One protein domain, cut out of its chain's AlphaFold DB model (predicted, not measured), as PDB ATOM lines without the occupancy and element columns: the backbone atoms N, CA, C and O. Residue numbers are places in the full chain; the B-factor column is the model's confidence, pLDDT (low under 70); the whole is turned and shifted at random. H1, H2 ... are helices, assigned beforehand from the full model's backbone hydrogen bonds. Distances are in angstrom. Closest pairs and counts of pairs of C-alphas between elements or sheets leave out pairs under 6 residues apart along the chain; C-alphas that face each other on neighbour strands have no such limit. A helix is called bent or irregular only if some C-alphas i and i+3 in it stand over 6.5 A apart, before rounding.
ATOM      1  N   VAL A 662     164.069 356.508 133.731       67.69
ATOM      2  CA  VAL A 662     165.446 356.970 133.990       67.69
ATOM      3  C   VAL A 662     165.468 358.151 134.968       67.69
ATOM      4  O   VAL A 662     166.308 358.173 135.865       67.69
ATOM      5  N   ALA A 663     164.530 359.096 134.864       64.12
ATOM      6  CA  ALA A 663     164.409 360.212 135.803       64.12
ATOM      7  C   ALA A 663     164.111 359.727 137.234       64.12
ATOM      8  O   ALA A 663     164.781 360.142 138.178       64.12
ATOM      9  N   ARG A 664     163.169 358.784 137.396       64.25
ATOM     10  CA  ARG A 664     162.853 358.163 138.697       64.25
ATOM     11  C   ARG A 664     164.040 357.393 139.280       64.25
ATOM     12  O   ARG A 664     164.288 357.495 140.477       64.25
ATOM     13  N   LEU A 665     164.791 356.665 138.450       62.66
ATOM     14  CA  LEU A 665     166.001 355.956 138.884       62.66
ATOM     15  C   LEU A 665     167.114 356.922 139.318       62.66
ATOM     16  O   LEU A 665     167.750 356.678 140.339       62.66
ATOM     17  N   LYS A 666     167.315 358.037 138.603       65.38
ATOM     18  CA  LYS A 666     168.285 359.074 138.994       65.38
ATOM     19  C   LYS A 666     167.904 359.766 140.304       65.38
ATOM     20  O   LYS A 666     168.767 359.894 141.165       65.38
ATOM     21  N   LEU A 667     166.631 360.131 140.486       58.19
ATOM     22  CA  LEU A 667     166.134 360.689 141.752       58.19
ATOM     23  C   LEU A 667     166.383 359.727 142.920       58.19
ATOM     24  O   LEU A 667     166.992 360.116 143.914       58.19
ATOM     25  N   HIS A 668     166.029 358.451 142.758       61.34
ATOM     26  CA  HIS A 668     166.251 357.428 143.782       61.34
ATOM     27  C   HIS A 668     167.749 357.185 144.064       61.34
ATOM     28  O   HIS A 668     168.121 356.881 145.194       61.34
ATOM     29  N   ALA A 669     168.634 357.348 143.072       60.78
ATOM     30  CA  ALA A 669     170.082 357.291 143.280       60.78
ATOM     31  C   ALA A 669     170.608 358.504 144.073       60.78
ATOM     32  O   ALA A 669     171.433 358.324 144.966       60.78
ATOM     33  N   THR A 670     170.102 359.715 143.813       63.22
ATOM     34  CA  THR A 670     170.449 360.913 144.603       63.22
ATOM     35  C   THR A 670     169.851 360.903 146.011       63.22
ATOM     36  O   THR A 670     170.484 361.372 146.950       63.22
ATOM     37  N   GLU A 671     168.666 360.321 146.198       64.69
ATOM     38  CA  GLU A 671     168.071 360.124 147.526       64.69
ATOM     39  C   GLU A 671     168.850 359.070 148.332       64.69
ATOM     40  O   GLU A 671     169.058 359.246 149.531       64.69
ATOM     41  N   LEU A 672     169.355 358.013 147.683       62.28
ATOM     42  CA  LEU A 672     170.208 357.011 148.330       62.28
ATOM     43  C   LEU A 672     171.638 357.501 148.605       62.28
ATOM     44  O   LEU A 672     172.188 357.125 149.636       62.28
ATOM     45  N   SER A 673     172.243 358.345 147.761       61.44
ATOM     46  CA  SER A 673     173.592 358.881 148.031       61.44
ATOM     47  C   SER A 673     173.620 359.842 149.228       61.44
ATOM     48  O   SER A 673     174.630 359.944 149.925       61.44
ATOM     49  N   ILE A 674     172.485 360.479 149.530       59.28
ATOM     50  CA  ILE A 674     172.262 361.223 150.776       59.28
ATOM     51  C   ILE A 674     172.272 360.273 151.994       59.28
ATOM     52  O   ILE A 674     172.846 360.614 153.033       59.28
ATOM     53  N   VAL A 675     171.730 359.054 151.864       58.03
ATOM     54  CA  VAL A 675     171.747 357.982 152.887       58.03
ATOM     55  C   VAL A 675     173.115 357.274 152.920       58.03
ATOM     56  O   VAL A 675     173.250 356.068 152.725       58.03
ATOM     57  N   GLY A 676     174.153 358.057 153.200       57.00
ATOM     58  CA  GLY A 676     175.546 357.608 153.286       57.00
ATOM     59  C   GLY A 676     176.525 358.708 153.702       57.00
ATOM     60  O   GLY A 676     177.595 358.411 154.228       57.00
ATOM     61  N   LEU A 677     176.148 359.982 153.540       64.56
ATOM     62  CA  LEU A 677     176.959 361.123 153.973       64.56
ATOM     63  C   LEU A 677     177.228 361.078 155.496       64.56
ATOM     64  O   LEU A 677     176.288 360.838 156.262       64.56
ATOM     65  N   PRO A 678     178.449 361.408 155.977       71.81
ATOM     66  CA  PRO A 678     178.784 361.397 157.409       71.81
ATOM     67  C   PRO A 678     177.841 362.232 158.287       71.81
ATOM     68  O   PRO A 678     177.555 361.866 159.425       71.81
ATOM     69  N   ILE A 679     177.286 363.316 157.730       78.12
ATOM     70  CA  ILE A 679     176.260 364.145 158.376       78.12
ATOM     71  C   ILE A 679     175.044 363.289 158.761       78.12
ATOM     72  O   ILE A 679     174.592 363.344 159.903       78.12
ATOM     73  N   TYR A 680     174.537 362.454 157.849       82.00
ATOM     74  CA  TYR A 680     173.375 361.599 158.107       82.00
ATOM     75  C   TYR A 680     173.690 360.481 159.101       82.00
ATOM     76  O   TYR A 680     172.831 360.164 159.923       82.00
ATOM     77  N   ALA A 681     174.915 359.946 159.107       83.88
ATOM     78  CA  ALA A 681     175.359 359.018 160.148       83.88
ATOM     79  C   ALA A 681     175.336 359.678 161.544       83.88
ATOM     80  O   ALA A 681     174.781 359.107 162.482       83.88
ATOM     81  N   ALA A 682     175.837 360.911 161.673       89.81
ATOM     82  CA  ALA A 682     175.802 361.656 162.934       89.81
ATOM     83  C   ALA A 682     174.365 361.960 163.407       89.81
ATOM     84  O   ALA A 682     174.023 361.669 164.557       89.81
ATOM     85  N   LYS A 683     173.489 362.472 162.523       92.50
ATOM     86  CA  LYS A 683     172.068 362.711 162.859       92.50
ATOM     87  C   LYS A 683     171.355 361.410 163.254       92.50
ATOM     88  O   LYS A 683     170.592 361.398 164.219       92.50
ATOM     89  N   ARG A 684     171.630 360.309 162.545       92.25
ATOM     90  CA  ARG A 684     171.071 358.979 162.825       92.25
ATOM     91  C   ARG A 684     171.422 358.500 164.236       92.25
ATOM     92  O   ARG A 684     170.507 358.121 164.959       92.25
ATOM     93  N   VAL A 685     172.687 358.588 164.653       95.06
ATOM     94  CA  VAL A 685     173.119 358.159 166.000       95.06
ATOM     95  C   VAL A 685     172.388 358.928 167.111       95.06
ATOM     96  O   VAL A 685     172.042 358.347 168.138       95.06
ATOM     97  N   MET A 686     172.085 360.217 166.918       96.06
ATOM     98  CA  MET A 686     171.299 360.983 167.898       96.06
ATOM     99  C   MET A 686     169.834 360.526 167.970       96.06
ATOM    100  O   MET A 686     169.282 360.412 169.065       96.06
ATOM    101  N   VAL A 687     169.217 360.183 166.833       95.88
ATOM    102  CA  VAL A 687     167.869 359.585 166.803       95.88
ATOM    103  C   VAL A 687     167.865 358.182 167.426       95.88
ATOM    104  O   VAL A 687     166.951 357.858 168.182       95.88
ATOM    105  N   GLU A 688     168.895 357.369 167.183       96.50
ATOM    106  CA  GLU A 688     169.046 356.041 167.793       96.50
ATOM    107  C   GLU A 688     169.158 356.140 169.325       96.50
ATOM    108  O   GLU A 688     168.417 355.446 170.022       96.50
ATOM    109  N   ARG A 689     169.931 357.096 169.866       97.94
ATOM    110  CA  ARG A 689     169.972 357.387 171.318       97.94
ATOM    111  C   ARG A 689     168.610 357.791 171.897       97.94
ATOM    112  O   ARG A 689     168.286 357.413 173.023       97.94
ATOM    113  N   VAL A 690     167.782 358.531 171.150       97.62
ATOM    114  CA  VAL A 690     166.398 358.833 171.569       97.62
ATOM    115  C   VAL A 690     165.539 357.565 171.587       97.62
ATOM    116  O   VAL A 690     164.784 357.361 172.538       97.62
ATOM    117  N   VAL A 691     165.667 356.682 170.591       97.19
ATOM    118  CA  VAL A 691     164.949 355.393 170.566       97.19
ATOM    119  C   VAL A 691     165.377 354.497 171.735       97.19
ATOM    120  O   VAL A 691     164.512 353.926 172.400       97.19
ATOM    121  N   GLU A 692     166.673 354.430 172.048       97.25
ATOM    122  CA  GLU A 692     167.200 353.731 173.228       97.25
ATOM    123  C   GLU A 692     166.658 354.321 174.538       97.25
ATOM    124  O   GLU A 692     166.140 353.580 175.373       97.25
ATOM    125  N   GLY A 693     166.683 355.649 174.696       96.94
ATOM    126  CA  GLY A 693     166.137 356.331 175.872       96.94
ATOM    127  C   GLY A 693     164.628 356.113 176.059       96.94
ATOM    128  O   GLY A 693     164.160 355.927 177.184       96.94
ATOM    129  N   VAL A 694     163.851 356.074 174.969       96.38
ATOM    130  CA  VAL A 694     162.422 355.713 175.007       96.38
ATOM    131  C   VAL A 694     162.232 354.228 175.351       96.38
ATOM    132  O   VAL A 694     161.312 353.894 176.102       96.38
ATOM    133  N   ALA A 695     163.085 353.336 174.838       96.12
ATOM    134  CA  ALA A 695     163.043 351.910 175.162       96.12
ATOM    135  C   ALA A 695     163.394 351.644 176.636       96.12
ATOM    136  O   ALA A 695     162.743 350.818 177.271       96.12
ATOM    137  N   ASP A 696     164.348 352.378 177.211       96.69
ATOM    138  CA  ASP A 696     164.683 352.289 178.635       96.69
ATOM    139  C   ASP A 696     163.531 352.747 179.530       96.69
ATOM    140  O   ASP A 696     163.181 352.030 180.465       96.69
ATOM    141  N   ILE A 697     162.851 353.856 179.213       95.94
ATOM    142  CA  ILE A 697     161.625 354.248 179.934       95.94
ATOM    143  C   ILE A 697     160.536 353.170 179.794       95.94
ATOM    144  O   ILE A 697     159.857 352.850 180.769       95.94
ATOM    145  N   ALA A 698     160.382 352.561 178.612       94.81
ATOM    146  CA  ALA A 698     159.416 351.479 178.398       94.81
ATOM    147  C   ALA A 698     159.743 350.198 179.195       94.81
ATOM    148  O   ALA A 698     158.829 349.439 179.514       94.81
ATOM    149  N   ARG A 699     161.015 349.984 179.564       96.56
ATOM    150  CA  ARG A 699     161.482 348.922 180.481       96.56
ATOM    151  C   ARG A 699     161.329 349.289 181.970       96.56
ATOM    152  O   ARG A 699     161.710 348.493 182.822       96.56
ATOM    153  N   GLY A 700     160.811 350.477 182.299       95.75
ATOM    154  CA  GLY A 700     160.747 351.001 183.673       95.75
ATOM    155  C   GLY A 700     162.041 351.672 184.159       95.75
ATOM    156  O   GLY A 700     162.191 351.928 185.352       95.75
ATOM    157  N   GLY A 701     162.983 351.949 183.254       96.12
ATOM    158  CA  GLY A 701     164.256 352.604 183.538       96.12
ATOM    159  C   GLY A 701     164.170 354.128 183.702       96.12
ATOM    160  O   GLY A 701     163.130 354.765 183.529       96.12
ATOM    161  N   ASN A 702     165.311 354.731 184.035       95.38
ATOM    162  CA  ASN A 702     165.430 356.166 184.292       95.38
ATOM    163  C   ASN A 702     165.343 356.994 182.993       95.38
ATOM    164  O   ASN A 702     166.113 356.784 182.058       95.38
ATOM    165  N   SER A 703     164.478 358.014 182.983       96.00
ATOM    166  CA  SER A 703     164.329 358.965 181.868       96.00
ATOM    167  C   SER A 703     165.570 359.804 181.524       96.00
ATOM    168  O   SER A 703     165.576 360.451 180.480       96.00
ATOM    169  N   ALA A 704     166.620 359.790 182.355       96.00
ATOM    170  CA  ALA A 704     167.841 360.577 182.161       96.00
ATOM    171  C   ALA A 704     168.441 360.449 180.746       96.00
ATOM    172  O   ALA A 704     168.669 361.476 180.113       96.00
ATOM    173  N   ARG A 705     168.595 359.221 180.222       95.69
ATOM    174  CA  ARG A 705     169.115 358.970 178.860       95.69
ATOM    175  C   ARG A 705     168.266 359.628 177.771       95.69
ATOM    176  O   ARG A 705     168.806 360.161 176.811       95.69
ATOM    177  N   LEU A 706     166.939 359.629 177.927       97.12
ATOM    178  CA  LEU A 706     166.053 360.307 176.980       97.12
ATOM    179  C   LEU A 706     166.157 361.830 177.099       97.12
ATOM    180  O   LEU A 706     166.139 362.511 176.080       97.12
ATOM    181  N   CYS A 707     166.275 362.376 178.313       96.69
ATOM    182  CA  CYS A 707     166.483 363.814 178.495       96.69
ATOM    183  C   CYS A 707     167.798 364.276 177.855       96.69
ATOM    184  O   CYS A 707     167.787 365.278 177.153       96.69
ATOM    185  N   GLU A 708     168.883 363.524 178.042       96.56
ATOM    186  CA  GLU A 708     170.198 363.778 177.439       96.56
ATOM    187  C   GLU A 708     170.159 363.668 175.904       96.56
ATOM    188  O   GLU A 708     170.645 364.552 175.206       96.56
ATOM    189  N   ALA A 709     169.514 362.634 175.353       97.38
ATOM    190  CA  ALA A 709     169.381 362.471 173.905       97.38
ATOM    191  C   ALA A 709     168.482 363.550 173.259       97.38
ATOM    192  O   ALA A 709     168.768 364.015 172.157       97.38
ATOM    193  N   MET A 710     167.424 363.992 173.948       96.94
ATOM    194  CA  MET A 710     166.584 365.116 173.509       96.94
ATOM    195  C   MET A 710     167.309 366.467 173.627       96.94
ATOM    196  O   MET A 710     167.146 367.318 172.757       96.94
ATOM    197  N   GLU A 711     168.123 366.660 174.668       96.44
ATOM    198  CA  GLU A 711     168.998 367.827 174.830       96.44
ATOM    199  C   GLU A 711     170.044 367.879 173.704       96.44
ATOM    200  O   GLU A 711     170.185 368.922 173.069       96.44
ATOM    201  N   ALA A 712     170.652 366.739 173.352       96.31
ATOM    202  CA  ALA A 712     171.586 366.615 172.232       96.31
ATOM    203  C   ALA A 712     170.958 366.977 170.869       96.31
ATOM    204  O   ALA A 712     171.559 367.735 170.110       96.31
ATOM    205  N   ILE A 713     169.735 366.510 170.571       96.19
ATOM    206  CA  ILE A 713     169.025 366.887 169.328       96.19
ATOM    207  C   ILE A 713     168.619 368.373 169.325       96.19
ATOM    208  O   ILE A 713     168.511 368.967 168.256       96.19
ATOM    209  N   VAL A 714     168.413 369.001 170.487       95.62
ATOM    210  CA  VAL A 714     168.137 370.446 170.566       95.62
ATOM    211  C   VAL A 714     169.409 371.292 170.446       95.62
ATOM    212  O   VAL A 714     169.348 372.369 169.861       95.62
ATOM    213  N   THR A 715     170.562 370.836 170.948       96.25
ATOM    214  CA  THR A 715     171.854 371.511 170.704       96.25
ATOM    215  C   THR A 715     172.335 371.375 169.259       96.25
ATOM    216  O   THR A 715     173.067 372.231 168.766       96.25
ATOM    217  N   ASP A 716     171.947 370.296 168.577       95.56
ATOM    218  CA  ASP A 716     172.420 369.940 167.243       95.56
ATOM    219  C   ASP A 716     171.978 370.945 166.160       95.56
ATOM    220  O   ASP A 716     170.861 370.907 165.648       95.56
ATOM    221  N   GLY A 717     172.897 371.834 165.776       91.56
ATOM    222  CA  GLY A 717     172.656 372.885 164.782       91.56
ATOM    223  C   GLY A 717     172.265 374.246 165.363       91.56
ATOM    224  O   GLY A 717     172.008 375.166 164.587       91.56
ATOM    225  N   LEU A 718     172.258 374.417 166.691       95.25
ATOM    226  CA  LEU A 718     172.255 375.754 167.289       95.25
ATOM    227  C   LEU A 718     173.627 376.425 167.116       95.25
ATOM    228  O   LEU A 718     174.675 375.785 167.206       95.25
TER     229      LEU A 718
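AT A GLANCE: This is residues 662 to 718 of the 777 residues of an uncharacterized protein of Steinernema carpocapsae (UniProt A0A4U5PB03). A helical hairpin, in which H3 folds back on the later part of H2, has a third helix, H1, sticking out from the far end of H2. H1 and the long H2 meet near their ends as a wide V, and H1 with the residues up to 681 stands free of the rest, lengthening the whole. The printed part has 57 residues with three named helices, in the order H1, H2, H3, and no named strand; its class is all helix, with 46 residues in the helices. It is only just extended, close to loose, with a radius of gyration of the C-alphas of 15.8 A, and its outline is flat, spanning 50 by 27 by 13 A.

IN THESE COORDINATES: H1 covers residues 662 to 674 and measures 18.6 A from first to last C-alpha; it begins at C-alpha 662, at (165.446, 356.970, 133.990). H2 covers residues 678 to 698, is the longest helix with 21 residues, and measures 30.2 A; its C-alpha 678 is at (178.784, 361.397, 157.409). H3 covers residues 704 to 715 and measures 16.3 A, ending at C-alpha 715, at (171.854, 371.511, 170.704). No helix is bent or irregular.

HOW THE PARTS SIT: H1 and H2 are close but not clearly touching, with 1 pair of C-alphas within 8 A, those of Ile 674 and Tyr 680, 7.4 A apart. Their lines stand at a steep tilt of 69 degrees, only just short of about perpendicular, and they run the same way. H1 and H3 are apart. H2 and H3 touch, with 20 pairs of C-alphas within 8 A; the closest are those of Gly 693 and Leu 706, 4.1 A apart. H2 touches H3 with residues 686 to 694 alone. The two form a helical hairpin and run opposite ways at a shallow tilt of 30 degrees, with their centres 9.5 A apart. In H1, H2 and H3 every pair of backbone O i and N i+4 is within hydrogen-bond range.

THE WHOLE: The two C-alphas farthest apart are those of Val 662 and Asn 702, 50.3 A. Residues 662 to 681 stand free, of which 662 to 674 belong to H1 and 678 to 681 to H2; the body without them has 37 residues and spans 31 by 15 by 7 A. The printed part has no cut, and both links, H1 to H2 with 3 residues and H2 to H3 with 5, are tight. The mean pLDDT of the printed part is 85.2, and the model's confidence is low, under 70, at residues 662 to 677.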